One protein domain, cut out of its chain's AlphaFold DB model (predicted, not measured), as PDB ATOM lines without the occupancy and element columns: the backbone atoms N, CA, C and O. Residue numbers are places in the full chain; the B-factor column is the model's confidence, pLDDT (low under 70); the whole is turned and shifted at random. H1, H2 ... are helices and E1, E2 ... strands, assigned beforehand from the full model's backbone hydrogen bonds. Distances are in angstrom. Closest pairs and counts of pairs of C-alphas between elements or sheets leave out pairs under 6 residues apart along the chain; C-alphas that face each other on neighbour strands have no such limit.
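What this domain is: This is residues 3 to 65 and 74 to 97 of the 107 residues of an uncharacterized protein of Pedobacter africanus (UniProt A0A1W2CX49). A strongly twisted sheet of four strands, E1 to E4, curls round one helix, H1, which packs on one face of the sheet, mostly on edge strand E1. The long strand E2 bends within the sheet, and the links at its two ends lie at the two ends of the elongated outline. The printed part has 87 residues with four named strands and then one named helix, in the order E1 E2 E3 E4 H1; the sheet has the order E1 - E2 - E3 - E4, all antiparallel, and the class is mixed, helices and strands. The whole is compact, with a radius of gyration of the C-alphas of 13.4 A, and the C-alphas span 43 by 24 by 20 A.

Where its parts are: Strand E1, residues 3 to 10, begins at C-alpha 3 (32.598, -27.096, 59.839) and is 22.5 A long from first to last C-alpha. E2, residues 17 to 28, is the longest strand with 12 residues and 32.0 A, and it bends by 57 degrees at residue 21. E3, residues 35 to 42, measures 22.8 A. E4, residues 57 to 63, measures 19.9 A and ends at C-alpha 63 (39.882, -45.245, 53.702). Helix H1, residues 85 to 97, measures 18.2 A and ends at C-alpha 97 (41.987, -28.545, 52.175).

How they stand to each other: The strands form a meander, each the antiparallel neighbour of the one before. E1 and E2 are a hairpin at 139 degrees between their directions, with N 5 and O 22 at 2.9 A and N 20 and O 7 at 2.9 A, within hydrogen-bond range. E2 and E3 are a hairpin at 140 degrees, with N 25 and O 39 at 2.9 A. E3 and E4 are a hairpin at 159 degrees, with N 38 and O 60 at 2.8 A. The edge strands E1 and E4 are apart. H1 is on the sheet, on one face, in two layers, a helix layer and a sheet layer. The closest C-alphas of E1 and H1, those of Thr 9 and Phe 90, are 5.6 A apart. The closest C-alphas of E4 and H1, those of Ile 60 and His 95, are 7.2 A apart. E2 and H1 are near each other, with 7 pairs of C-alphas within 10 A. In H1 every O i to N i+4 pair is within hydrogen-bond range.

The domain as a whole: The two C-alphas farthest apart, those of Tyr 14 and Asn 31, are 45.1 A apart. Residues 66 to 73 are not printed, and C-alphas 65 and 74 are 8.8 A apart across this cut, which lies in the link from E4 to H1. The link from E3 to E4, residues 43 to 56, is long; those from E1 to E2 and from E2 to E3 are short. The mean pLDDT of the printed part is 83.9, and it is under 70 at residue 14, residues 29 to 32, residues 64 to 65 and residues 74 to 80 of this model.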
ATOM      1  N   LYS A   3      31.457 -28.008  59.963       94.06
ATOM      2  CA  LYS A   3      32.598 -27.096  59.839       94.06
ATOM      3  C   LYS A   3      32.516 -26.361  58.505       94.06
ATOM      4  O   LYS A   3      31.921 -26.870  57.562       94.06
ATOM      5  N   ASN A   4      33.123 -25.183  58.429       95.19
ATOM      6  CA  ASN A   4      33.151 -24.362  57.219       95.19
ATOM      7  C   ASN A   4      34.591 -24.141  56.763       95.19
ATOM      8  O   ASN A   4      35.480 -23.914  57.585       95.19
ATOM      9  N   ILE A   5      34.811 -24.179  55.454       94.94
ATOM     10  CA  ILE A   5      36.104 -23.932  54.823       94.94
ATOM     11  C   ILE A   5      35.905 -23.191  53.503       94.94
ATOM     12  O   ILE A   5      34.867 -23.320  52.863       94.94
ATOM     13  N   VAL A   6      36.892 -22.401  53.090       95.94
ATOM     14  CA  VAL A   6      36.913 -21.781  51.761       95.94
ATOM     15  C   VAL A   6      37.929 -22.528  50.913       95.94
ATOM     16  O   VAL A   6      39.093 -22.644  51.296       95.94
ATOM     17  N   ILE A   7      37.481 -23.051  49.776       95.12
ATOM     18  CA  ILE A   7      38.294 -23.840  48.856       95.12
ATOM     19  C   ILE A   7      38.816 -22.931  47.755       95.12
ATOM     20  O   ILE A   7      38.039 -22.267  47.070       95.12
ATOM     21  N   HIS A   8      40.137 -22.895  47.597       92.94
ATOM     22  CA  HIS A   8      40.793 -22.147  46.531       92.94
ATOM     23  C   HIS A   8      41.114 -23.099  45.381       92.94
ATOM     24  O   HIS A   8      42.089 -23.845  45.456       92.94
ATOM     25  N   THR A   9      40.306 -23.071  44.324       90.00
ATOM     26  CA  THR A   9      40.465 -23.961  43.167       90.00
ATOM     27  C   THR A   9      40.984 -23.182  41.977       90.00
ATOM     28  O   THR A   9      40.464 -22.118  41.650       90.00
ATOM     29  N   LYS A  10      41.997 -23.728  41.305       90.31
ATOM     30  CA  LYS A  10      42.481 -23.206  40.030       90.31
ATOM     31  C   LYS A  10      41.694 -23.844  38.885       90.31
ATOM     32  O   LYS A  10      41.710 -25.069  38.756       90.31
ATOM     33  N   LEU A  11      41.032 -23.028  38.071       88.25
ATOM     34  CA  LEU A  11      40.306 -23.493  36.890       88.25
ATOM     35  C   LEU A  11      41.279 -23.862  35.764       88.25
ATOM     36  O   LEU A  11      42.360 -23.279  35.624       88.25
ATOM     37  N   SER A  12      40.888 -24.849  34.962       85.94
ATOM     38  CA  SER A  12      41.648 -25.347  33.813       85.94
ATOM     39  C   SER A  12      41.812 -24.286  32.723       85.94
ATOM     40  O   SER A  12      42.886 -24.174  32.131       85.94
ATOM     41  N   ASN A  13      40.791 -23.452  32.518       74.56
ATOM     42  CA  ASN A  13      40.849 -22.314  31.611       74.56
ATOM     43  C   ASN A  13      41.434 -21.081  32.322       74.56
ATOM     44  O   ASN A  13      40.943 -20.637  33.354       74.56
ATOM     45  N   TYR A  14      42.503 -20.524  31.748       65.19
ATOM     46  CA  TYR A  14      43.156 -19.257  32.127       65.19
ATOM     47  C   TYR A  14      43.842 -19.186  33.501       65.19
ATOM     48  O   TYR A  14      44.462 -18.172  33.816       65.19
ATOM     49  N   GLY A  15      43.821 -20.255  34.304       71.31
ATOM     50  CA  GLY A  15      44.513 -20.287  35.595       71.31
ATOM     51  C   GLY A  15      43.906 -19.371  36.658       71.31
ATOM     52  O   GLY A  15      44.575 -19.082  37.654       71.31
ATOM     53  N   GLU A  16      42.662 -18.940  36.450       82.94
ATOM     54  CA  GLU A  16      41.873 -18.206  37.428       82.94
ATOM     55  C   GLU A  16      41.735 -19.030  38.715       82.94
ATOM     56  O   GLU A  16      41.499 -20.240  38.677       82.94
ATOM     57  N   ILE A  17      41.917 -18.374  39.863       88.88
ATOM     58  CA  ILE A  17      41.721 -18.988  41.176       88.88
ATOM     59  C   ILE A  17      40.385 -18.504  41.724       88.88
ATOM     60  O   ILE A  17      40.250 -17.340  42.102       88.88
ATOM     61  N   VAL A  18      39.429 -19.419  41.821       90.94
ATOM     62  CA  VAL A  18      38.117 -19.170  42.421       90.94
ATOM     63  C   VAL A  18      38.107 -19.583  43.888       90.94
ATOM     64  O   VAL A  18      38.846 -20.478  44.309       90.94
ATOM     65  N   ARG A  19      37.261 -18.920  44.680       93.75
ATOM     66  CA  ARG A  19      37.097 -19.187  46.113       93.75
ATOM     67  C   ARG A  19      35.670 -19.634  46.378       93.75
ATOM     68  O   ARG A  19      34.754 -18.831  46.262       93.75
ATOM     69  N   ILE A  20      35.499 -20.899  46.737       95.00
ATOM     70  CA  ILE A  20      34.181 -21.503  46.929       95.00
ATOM     71  C   ILE A  20      34.026 -21.891  48.405       95.00
ATOM     72  O   ILE A  20      34.806 -22.713  48.898       95.00
ATOM     73  N   PRO A  21      33.072 -21.305  49.145       96.31
ATOM     74  CA  PRO A  21      32.795 -21.702  50.518       96.31
ATOM     75  C   PRO A  21      32.097 -23.069  50.554       96.31
ATOM     76  O   PRO A  21      31.182 -23.346  49.779       96.31
ATOM     77  N   VAL A  22      32.527 -23.928  51.474       96.50
ATOM     78  CA  VAL A  22      32.038 -25.299  51.641       96.50
ATOM     79  C   VAL A  22      31.790 -25.580  53.117       96.50
ATOM     80  O   VAL A  22      32.659 -25.369  53.966       96.50
ATOM     81  N   SER A  23      30.608 -26.103  53.415       96.81
ATOM     82  CA  SER A  23      30.312 -26.788  54.667       96.81
ATOM     83  C   SER A  23      30.735 -28.244  54.559       96.81
ATOM     84  O   SER A  23      30.432 -28.893  53.559       96.81
ATOM     85  N   TYR A  24      31.349 -28.799  55.598       95.12
ATOM     86  CA  TYR A  24      31.573 -30.236  55.677       95.12
ATOM     87  C   TYR A  24      31.321 -30.804  57.072       95.12
ATOM     88  O   TYR A  24      31.410 -30.112  58.089       95.12
ATOM     89  N   SER A  25      31.010 -32.093  57.122       93.81
ATOM     90  CA  SER A  25      30.912 -32.875  58.348       93.81
ATOM     91  C   SER A  25      31.614 -34.214  58.156       93.81
ATOM     92  O   SER A  25      31.628 -34.776  57.064       93.81
ATOM     93  N   ILE A  26      32.230 -34.710  59.228       89.25
ATOM     94  CA  ILE A  26      32.868 -36.025  59.240       89.25
ATOM     95  C   ILE A  26      31.919 -36.991  59.938       89.25
ATOM     96  O   ILE A  26      31.528 -36.758  61.084       89.25
ATOM     97  N   ILE A  27      31.557 -38.047  59.222       85.31
ATOM     98  CA  ILE A  27      30.750 -39.166  59.685       85.31
ATOM     99  C   ILE A  27      31.683 -40.377  59.719       85.31
ATOM    100  O   ILE A  27      32.286 -40.735  58.708       85.31
ATOM    101  N   ASN A  28      31.826 -40.994  60.885       76.38
ATOM    102  CA  ASN A  28      32.476 -42.296  60.984       76.38
ATOM    103  C   ASN A  28      31.386 -43.343  60.747       76.38
ATOM    104  O   ASN A  28      30.353 -43.279  61.411       76.38
ATOM    105  N   GLU A  29      31.578 -44.263  59.802       69.69
ATOM    106  CA  GLU A  29      30.656 -45.399  59.691       69.69
ATOM    107  C   GLU A  29      30.786 -46.261  60.952       69.69
ATOM    108  O   GLU A  29      31.902 -46.576  61.378       69.69
ATOM    109  N   ASP A  30      29.640 -46.592  61.553       56.38
ATOM    110  CA  ASP A  30      29.499 -47.275  62.840       56.38
ATOM    111  C   ASP A  30      30.441 -48.492  62.962       56.38
ATOM    112  O   ASP A  30      30.138 -49.585  62.486       56.38
ATOM    113  N   ASN A  31      31.567 -48.292  63.662       60.19
ATOM    114  CA  ASN A  31      32.602 -49.268  64.050       60.19
ATOM    115  C   ASN A  31      33.791 -49.508  63.105       60.19
ATOM    116  O   ASN A  31      34.582 -50.410  63.386       60.19
ATOM    117  N   ASN A  32      34.002 -48.717  62.047       68.88
ATOM    118  CA  ASN A  32      35.264 -48.789  61.298       68.88
ATOM    119  C   ASN A  32      36.076 -47.498  61.413       68.88
ATOM    120  O   ASN A  32      35.918 -46.577  60.618       68.88
ATOM    121  N   GLU A  33      37.012 -47.463  62.364       70.31
ATOM    122  CA  GLU A  33      37.955 -46.345  62.552       70.31
ATOM    123  C   GLU A  33      38.802 -46.060  61.303       70.31
ATOM    124  O   GLU A  33      39.317 -44.952  61.121       70.31
ATOM    125  N   ASN A  34      38.916 -47.051  60.415       75.06
ATOM    126  CA  ASN A  34      39.639 -46.923  59.167       75.06
ATOM    127  C   ASN A  34      38.804 -46.291  58.048       75.06
ATOM    128  O   ASN A  34      39.345 -46.047  56.976       75.06
ATOM    129  N   ILE A  35      37.511 -46.018  58.237       77.25
ATOM    130  CA  ILE A  35      36.671 -45.379  57.220       77.25
ATOM    131  C   ILE A  35      36.100 -44.079  57.778       77.25
ATOM    132  O   ILE A  35      35.433 -44.058  58.809       77.25
ATOM    133  N   LYS A  36      36.332 -42.982  57.055       81.44
ATOM    134  CA  LYS A  36      35.710 -41.685  57.328       81.44
ATOM    135  C   LYS A  36      34.962 -41.219  56.096       81.44
ATOM    136  O   LYS A  36      35.534 -41.148  55.009       81.44
ATOM    137  N   LEU A  37      33.698 -40.869  56.266       87.00
ATOM    138  CA  LEU A  37      32.907 -40.193  55.252       87.00
ATOM    139  C   LEU A  37      32.915 -38.699  55.552       87.00
ATOM    140  O   LEU A  37      32.700 -38.276  56.685       87.00
ATOM    141  N   ILE A  38      33.187 -37.893  54.537       89.94
ATOM    142  CA  ILE A  38      33.184 -36.440  54.632       89.94
ATOM    143  C   ILE A  38      32.072 -35.937  53.726       89.94
ATOM    144  O   ILE A  38      32.245 -35.854  52.509       89.94
ATOM    145  N   SER A  39      30.927 -35.619  54.315       92.12
ATOM    146  CA  SER A  39      29.821 -35.001  53.590       92.12
ATOM    147  C   SER A  39      30.130 -33.525  53.392       92.12
ATOM    148  O   SER A  39      30.423 -32.826  54.358       92.12
ATOM    149  N   CYS A  40      30.085 -33.065  52.147       93.50
ATOM    150  CA  CYS A  40      30.417 -31.711  51.729       93.50
ATOM    151  C   CYS A  40      29.219 -31.066  51.027       93.50
ATOM    152  O   CYS A  40      28.525 -31.716  50.244       93.50
ATOM    153  N   LYS A  41      29.013 -29.775  51.278       95.31
ATOM    154  CA  LYS A  41      27.988 -28.949  50.641       95.31
ATOM    155  C   LYS A  41      28.556 -27.576  50.309       95.31
ATOM    156  O   LYS A  41      29.133 -26.920  51.175       95.31
ATOM    157  N   VAL A  42      28.396 -27.147  49.064       95.62
ATOM    158  CA  VAL A  42      28.752 -25.798  48.614       95.62
ATOM    159  C   VAL A  42      27.795 -24.789  49.252       95.62
ATOM    160  O   VAL A  42      26.581 -24.975  49.227       95.62
ATOM    161  N   ASN A  43      28.350 -23.722  49.827       94.62
ATOM    162  CA  ASN A  43      27.613 -22.656  50.507       94.62
ATOM    163  C   ASN A  43      27.496 -21.414  49.603       94.62
ATOM    164  O   ASN A  43      27.936 -20.331  49.987       94.62
ATOM    165  N   LEU A  44      26.974 -21.587  48.391       92.06
ATOM    166  CA  LEU A  44      26.676 -20.490  47.466       92.06
ATOM    167  C   LEU A  44      25.181 -20.461  47.178       92.06
ATOM    168  O   LEU A  44      24.544 -21.518  47.127       92.06
ATOM    169  N   ASP A  45      24.649 -19.262  46.965       88.94
ATOM    170  CA  ASP A  45      23.283 -19.092  46.484       88.94
ATOM    171  C   ASP A  45      23.159 -19.627  45.050       88.94
ATOM    172  O   ASP A  45      24.119 -19.629  44.277       88.94
ATOM    173  N   GLU A  46      21.961 -20.075  44.667       83.81
ATOM    174  CA  GLU A  46      21.722 -20.687  43.351       83.81
ATOM    175  C   GLU A  46      22.086 -19.747  42.189       83.81
ATOM    176  O   GLU A  46      22.621 -20.193  41.176       83.81
ATOM    177  N   TYR A  47      21.886 -18.436  42.366       87.31
ATOM    178  CA  TYR A  47      22.234 -17.406  41.379       87.31
ATOM    179  C   TYR A  47      23.739 -17.116  41.277       87.31
ATOM    180  O   TYR A  47      24.184 -16.555  40.279       87.31
ATOM    181  N   GLU A  48      24.522 -17.482  42.295       88.62
ATOM    182  CA  GLU A  48      25.981 -17.317  42.323       88.62
ATOM    183  C   GLU A  48      26.714 -18.613  41.948       88.62
ATOM    184  O   GLU A  48      27.942 -18.627  41.823       88.62
ATOM    185  N   MET A  49      25.973 -19.714  41.776       89.75
ATOM    186  CA  MET A  49      26.537 -21.026  41.507       89.75
ATOM    187  C   MET A  49      27.166 -21.067  40.107       89.75
ATOM    188  O   MET A  49      26.463 -20.900  39.106       89.75
ATOM    189  N   PRO A  50      28.477 -21.340  39.982       89.75
ATOM    190  CA  PRO A  50      29.103 -21.432  38.674       89.75
ATOM    191  C   PRO A  50      28.562 -22.620  37.874       89.75
ATOM    192  O   PRO A  50      28.488 -23.736  38.385       89.75
ATOM    193  N   GLU A  51      28.282 -22.434  36.581       89.69
ATOM    194  CA  GLU A  51      27.743 -23.507  35.726       89.69
ATOM    195  C   GLU A  51      28.654 -24.738  35.622       89.69
ATOM    196  O   GLU A  51      28.196 -25.847  35.311       89.69
ATOM    197  N   TRP A  52      29.959 -24.538  35.822       90.31
ATOM    198  CA  TRP A  52      30.943 -25.606  35.781       90.31
ATOM    199  C   TRP A  52      30.927 -26.464  37.044       90.31
ATOM    200  O   TRP A  52      31.443 -27.574  36.960       90.31
ATOM    201  N   LEU A  53      30.371 -25.979  38.162       90.50
ATOM    202  CA  LEU A  53      30.440 -26.597  39.484       90.50
ATOM    203  C   LEU A  53      29.276 -27.574  39.689       90.50
ATOM    204  O   LEU A  53      28.151 -27.183  39.986       90.50
ATOM    205  N   SER A  54      29.546 -28.868  39.523       88.44
ATOM    206  CA  SER A  54      28.582 -29.931  39.795       88.44
ATOM    207  C   SER A  54      29.292 -31.259  40.099       88.44
ATOM    208  O   SER A  54      30.147 -31.686  39.313       88.44
ATOM    209  N   PRO A  55      28.928 -31.943  41.197       89.12
ATOM    210  CA  PRO A  55      27.805 -31.647  42.097       89.12
ATOM    211  C   PRO A  55      28.106 -30.569  43.158       89.12
ATOM    212  O   PRO A  55      29.258 -30.304  43.492       89.12
ATOM    213  N   THR A  56      27.047 -29.974  43.719       91.88
ATOM    214  CA  THR A  56      27.113 -28.998  44.829       91.88
ATOM    215  C   THR A  56      27.032 -29.654  46.209       91.88
ATOM    216  O   THR A  56      27.419 -29.051  47.209       91.88
ATOM    217  N   GLU A  57      26.588 -30.909  46.265       92.69
ATOM    218  CA  GLU A  57      26.602 -31.771  47.445       92.69
ATOM    219  C   GLU A  57      27.270 -33.099  47.082       92.69
ATOM    220  O   GLU A  57      26.924 -33.730  46.082       92.69
ATOM    221  N   PHE A  58      28.263 -33.518  47.863       90.56
ATOM    222  CA  PHE A  58      29.023 -34.738  47.593       90.56
ATOM    223  C   PHE A  58      29.635 -35.313  48.865       90.56
ATOM    224  O   PHE A  58      29.880 -34.601  49.836       90.56
ATOM    225  N   THR A  59      29.927 -36.612  48.846       89.44
ATOM    226  CA  THR A  59      30.579 -37.306  49.960       89.44
ATOM    227  C   THR A  59      31.937 -37.826  49.517       89.44
ATOM    228  O   THR A  59      32.039 -38.589  48.558       89.44
ATOM    229  N   ILE A  60      32.988 -37.439  50.235       87.19
ATOM    230  CA  ILE A  60      34.331 -37.991  50.063       87.19
ATOM    231  C   ILE A  60      34.491 -39.164  51.027       87.19
ATOM    232  O   ILE A  60      34.333 -39.002  52.236       87.19
ATOM    233  N   ARG A  61      34.842 -40.339  50.506       83.62
ATOM    234  CA  ARG A  61      35.176 -41.508  51.320       83.62
ATOM    235  C   ARG A  61      36.686 -41.564  51.522       83.62
ATOM    236  O   ARG A  61      37.452 -41.644  50.575       83.62
ATOM    237  N   GLN A  62      37.129 -41.513  52.767       77.81
ATOM    238  CA  GLN A  62      38.522 -41.730  53.132       77.81
ATOM    239  C   GLN A  62      38.661 -43.113  53.747       77.81
ATOM    240  O   GLN A  62      38.006 -43.417  54.744       77.81
ATOM    241  N   VAL A  63      39.541 -43.927  53.172       74.00
ATOM    242  CA  VAL A  63      39.882 -45.245  53.702       74.00
ATOM    243  C   VAL A  63      41.332 -45.211  54.173       74.00
ATOM    244  O   VAL A  63      42.259 -44.969  53.402       74.00
ATOM    245  N   TYR A  64      41.524 -45.424  55.466       68.94
ATOM    246  CA  TYR A  64      42.803 -45.670  56.109       68.94
ATOM    247  C   TYR A  64      43.068 -47.181  56.094       68.94
ATOM    248  O   TYR A  64      42.151 -47.993  55.986       68.94
ATOM    249  N   LYS A  65      44.333 -47.592  56.151       62.00
ATOM    250  CA  LYS A  65      44.680 -49.013  56.250       62.00
ATOM    251  C   LYS A  65      44.824 -49.367  57.730       62.00
ATOM    252  O   LYS A  65      45.450 -48.602  58.455       62.00
ATOM    253  N   VAL A  74      45.064 -45.289  49.495       45.50
ATOM    254  CA  VAL A  74      44.102 -44.911  48.454       45.50
ATOM    255  C   VAL A  74      42.980 -44.120  49.118       45.50
ATOM    256  O   VAL A  74      42.046 -44.679  49.687       45.50
ATOM    257  N   ALA A  75      43.084 -42.792  49.070       49.06
ATOM    258  CA  ALA A  75      41.902 -41.954  49.192       49.06
ATOM    259  C   ALA A  75      41.101 -42.123  47.896       49.06
ATOM    260  O   ALA A  75      41.296 -41.395  46.929       49.06
ATOM    261  N   GLU A  76      40.262 -43.151  47.849       49.75
ATOM    262  CA  GLU A  76      39.278 -43.295  46.786       49.75
ATOM    263  C   GLU A  76      38.194 -42.242  47.021       49.75
ATOM    264  O   GLU A  76      37.281 -42.429  47.826       49.75
ATOM    265  N   LEU A  77      38.292 -41.112  46.310       53.66
ATOM    266  CA  LEU A  77      37.096 -40.330  46.011       53.66
ATOM    267  C   LEU A  77      36.095 -41.334  45.428       53.66
ATOM    268  O   LEU A  77      36.416 -42.018  44.455       53.66
ATOM    269  N   GLY A  78      34.923 -41.491  46.053       55.12
ATOM    270  CA  GLY A  78      33.873 -42.336  45.483       55.12
ATOM    271  C   GLY A  78      33.573 -41.905  44.044       55.12
ATOM    272  O   GLY A  78      33.995 -40.828  43.624       55.12
ATOM    273  N   ASN A  79      32.839 -42.717  43.278       59.94
ATOM    274  CA  ASN A  79      32.374 -42.322  41.943       59.94
ATOM    275  C   ASN A  79      31.451 -41.093  42.047       59.94
ATOM    276  O   ASN A  79      30.230 -41.217  42.107       59.94
ATOM    277  N   ILE A  80      32.041 -39.901  42.107       69.38
ATOM    278  CA  ILE A  80      31.344 -38.625  42.097       69.38
ATOM    279  C   ILE A  80      31.199 -38.251  40.627       69.38
ATOM    280  O   ILE A  80      32.181 -37.948  39.949       69.38
ATOM    281  N   ALA A  81      29.968 -38.306  40.124       74.75
ATOM    282  CA  ALA A  81      29.658 -37.890  38.765       74.75
ATOM    283  C   ALA A  81      29.875 -36.376  38.641       74.75
ATOM    284  O   ALA A  81      29.035 -35.585  39.057       74.75
ATOM    285  N   CYS A  82      31.027 -35.983  38.102       83.38
ATOM    286  CA  CYS A  82      31.391 -34.587  37.891       83.38
ATOM    287  C   CYS A  82      30.991 -34.148  36.482       83.38
ATOM    288  O   CYS A  82      31.145 -34.909  35.525       83.38
ATOM    289  N   LYS A  83      30.541 -32.900  36.327       82.19
ATOM    290  CA  LYS A  83      30.143 -32.365  35.011       82.19
ATOM    291  C   LYS A  83      31.329 -32.145  34.063       82.19
ATOM    292  O   LYS A  83      31.169 -32.240  32.850       82.19
ATOM    293  N   ASN A  84      32.502 -31.812  34.599       88.31
ATOM    294  CA  ASN A  84      33.712 -31.499  33.833       88.31
ATOM    295  C   ASN A  84      34.982 -31.619  34.704       88.31
ATOM    296  O   ASN A  84      34.917 -31.955  35.890       88.31
ATOM    297  N   ILE A  85      36.139 -31.318  34.105       89.19
ATOM    298  CA  ILE A  85      37.448 -31.349  34.771       89.19
ATOM    299  C   ILE A  85      37.565 -30.348  35.932       89.19
ATOM    300  O   ILE A  85      38.186 -30.667  36.942       89.19
ATOM    301  N   ASP A  86      36.939 -29.173  35.840       91.38
ATOM    302  CA  ASP A  86      37.002 -28.148  36.890       91.38
ATOM    303  C   ASP A  86      36.229 -28.568  38.144       91.38
ATOM    304  O   ASP A  86      36.711 -28.376  39.260       91.38
ATOM    305  N   SER A  87      35.088 -29.240  37.974       91.00
ATOM    306  CA  SER A  87      34.373 -29.904  39.071       91.00
ATOM    307  C   SER A  87      35.239 -30.957  39.763       91.00
ATOM    308  O   SER A  87      35.337 -30.974  40.990       91.00
ATOM    309  N   ALA A  88      35.917 -31.809  38.986       88.88
ATOM    310  CA  ALA A  88      36.799 -32.838  39.534       88.88
ATOM    311  C   ALA A  88      37.997 -32.226  40.286       88.88
ATOM    312  O   ALA A  88      38.352 -32.679  41.382       88.88
ATOM    313  N   ASN A  89      38.581 -31.153  39.743       90.12
ATOM    314  CA  ASN A  89      39.643 -30.386  40.392       90.12
ATOM    315  C   ASN A  89      39.160 -29.753  41.698       90.12
ATOM    316  O   ASN A  89      39.860 -29.828  42.710       90.12
ATOM    317  N   PHE A  90      37.964 -29.165  41.706       93.12
ATOM    318  CA  PHE A  90      37.368 -28.586  42.905       93.12
ATOM    319  C   PHE A  90      37.149 -29.630  44.006       93.12
ATOM    320  O   PHE A  90      37.545 -29.396  45.148       93.12
ATOM    321  N   ILE A  91      36.594 -30.798  43.680       91.75
ATOM    322  CA  ILE A  91      36.365 -31.877  44.656       91.75
ATOM    323  C   ILE A  91      37.689 -32.386  45.231       91.75
ATOM    324  O   ILE A  91      37.834 -32.515  46.449       91.75
ATOM    325  N   SER A  92      38.684 -32.606  44.370       88.88
ATOM    326  CA  SER A  92      40.020 -33.050  44.785       88.88
ATOM    327  C   SER A  92      40.700 -32.015  45.689       88.88
ATOM    328  O   SER A  92      41.261 -32.344  46.733       88.88
ATOM    329  N   THR A  93      40.585 -30.734  45.335       92.00
ATOM    330  CA  THR A  93      41.135 -29.623  46.125       92.00
ATOM    331  C   THR A  93      40.422 -29.484  47.470       92.00
ATOM    332  O   THR A  93      41.073 -29.225  48.486       92.00
ATOM    333  N   THR A  94      39.105 -29.709  47.497       93.50
ATOM    334  CA  THR A  94      38.293 -29.720  48.721       93.50
ATOM    335  C   THR A  94      38.791 -30.778  49.698       93.50
ATOM    336  O   THR A  94      39.000 -30.483  50.876       93.50
ATOM    337  N   HIS A  95      39.054 -31.991  49.209       90.69
ATOM    338  CA  HIS A  95      39.579 -33.084  50.027       90.69
ATOM    339  C   HIS A  95      40.914 -32.727  50.696       90.69
ATOM    340  O   HIS A  95      41.050 -32.892  51.912       90.69
ATOM    341  N   GLU A  96      41.871 -32.184  49.941       90.31
ATOM    342  CA  GLU A  96      43.178 -31.801  50.490       90.31
ATOM    343  C   GLU A  96      43.076 -30.638  51.489       90.31
ATOM    344  O   GLU A  96      43.714 -30.671  52.543       90.31
ATOM    345  N   HIS A  97      42.218 -29.645  51.232       92.00
ATOM    346  CA  HIS A  97      41.987 -28.545  52.175       92.00
ATOM    347  C   HIS A  97      41.388 -29.039  53.496       92.00
ATOM    348  O   HIS A  97      41.858 -28.645  54.565       92.00
TER     349      HIS A  97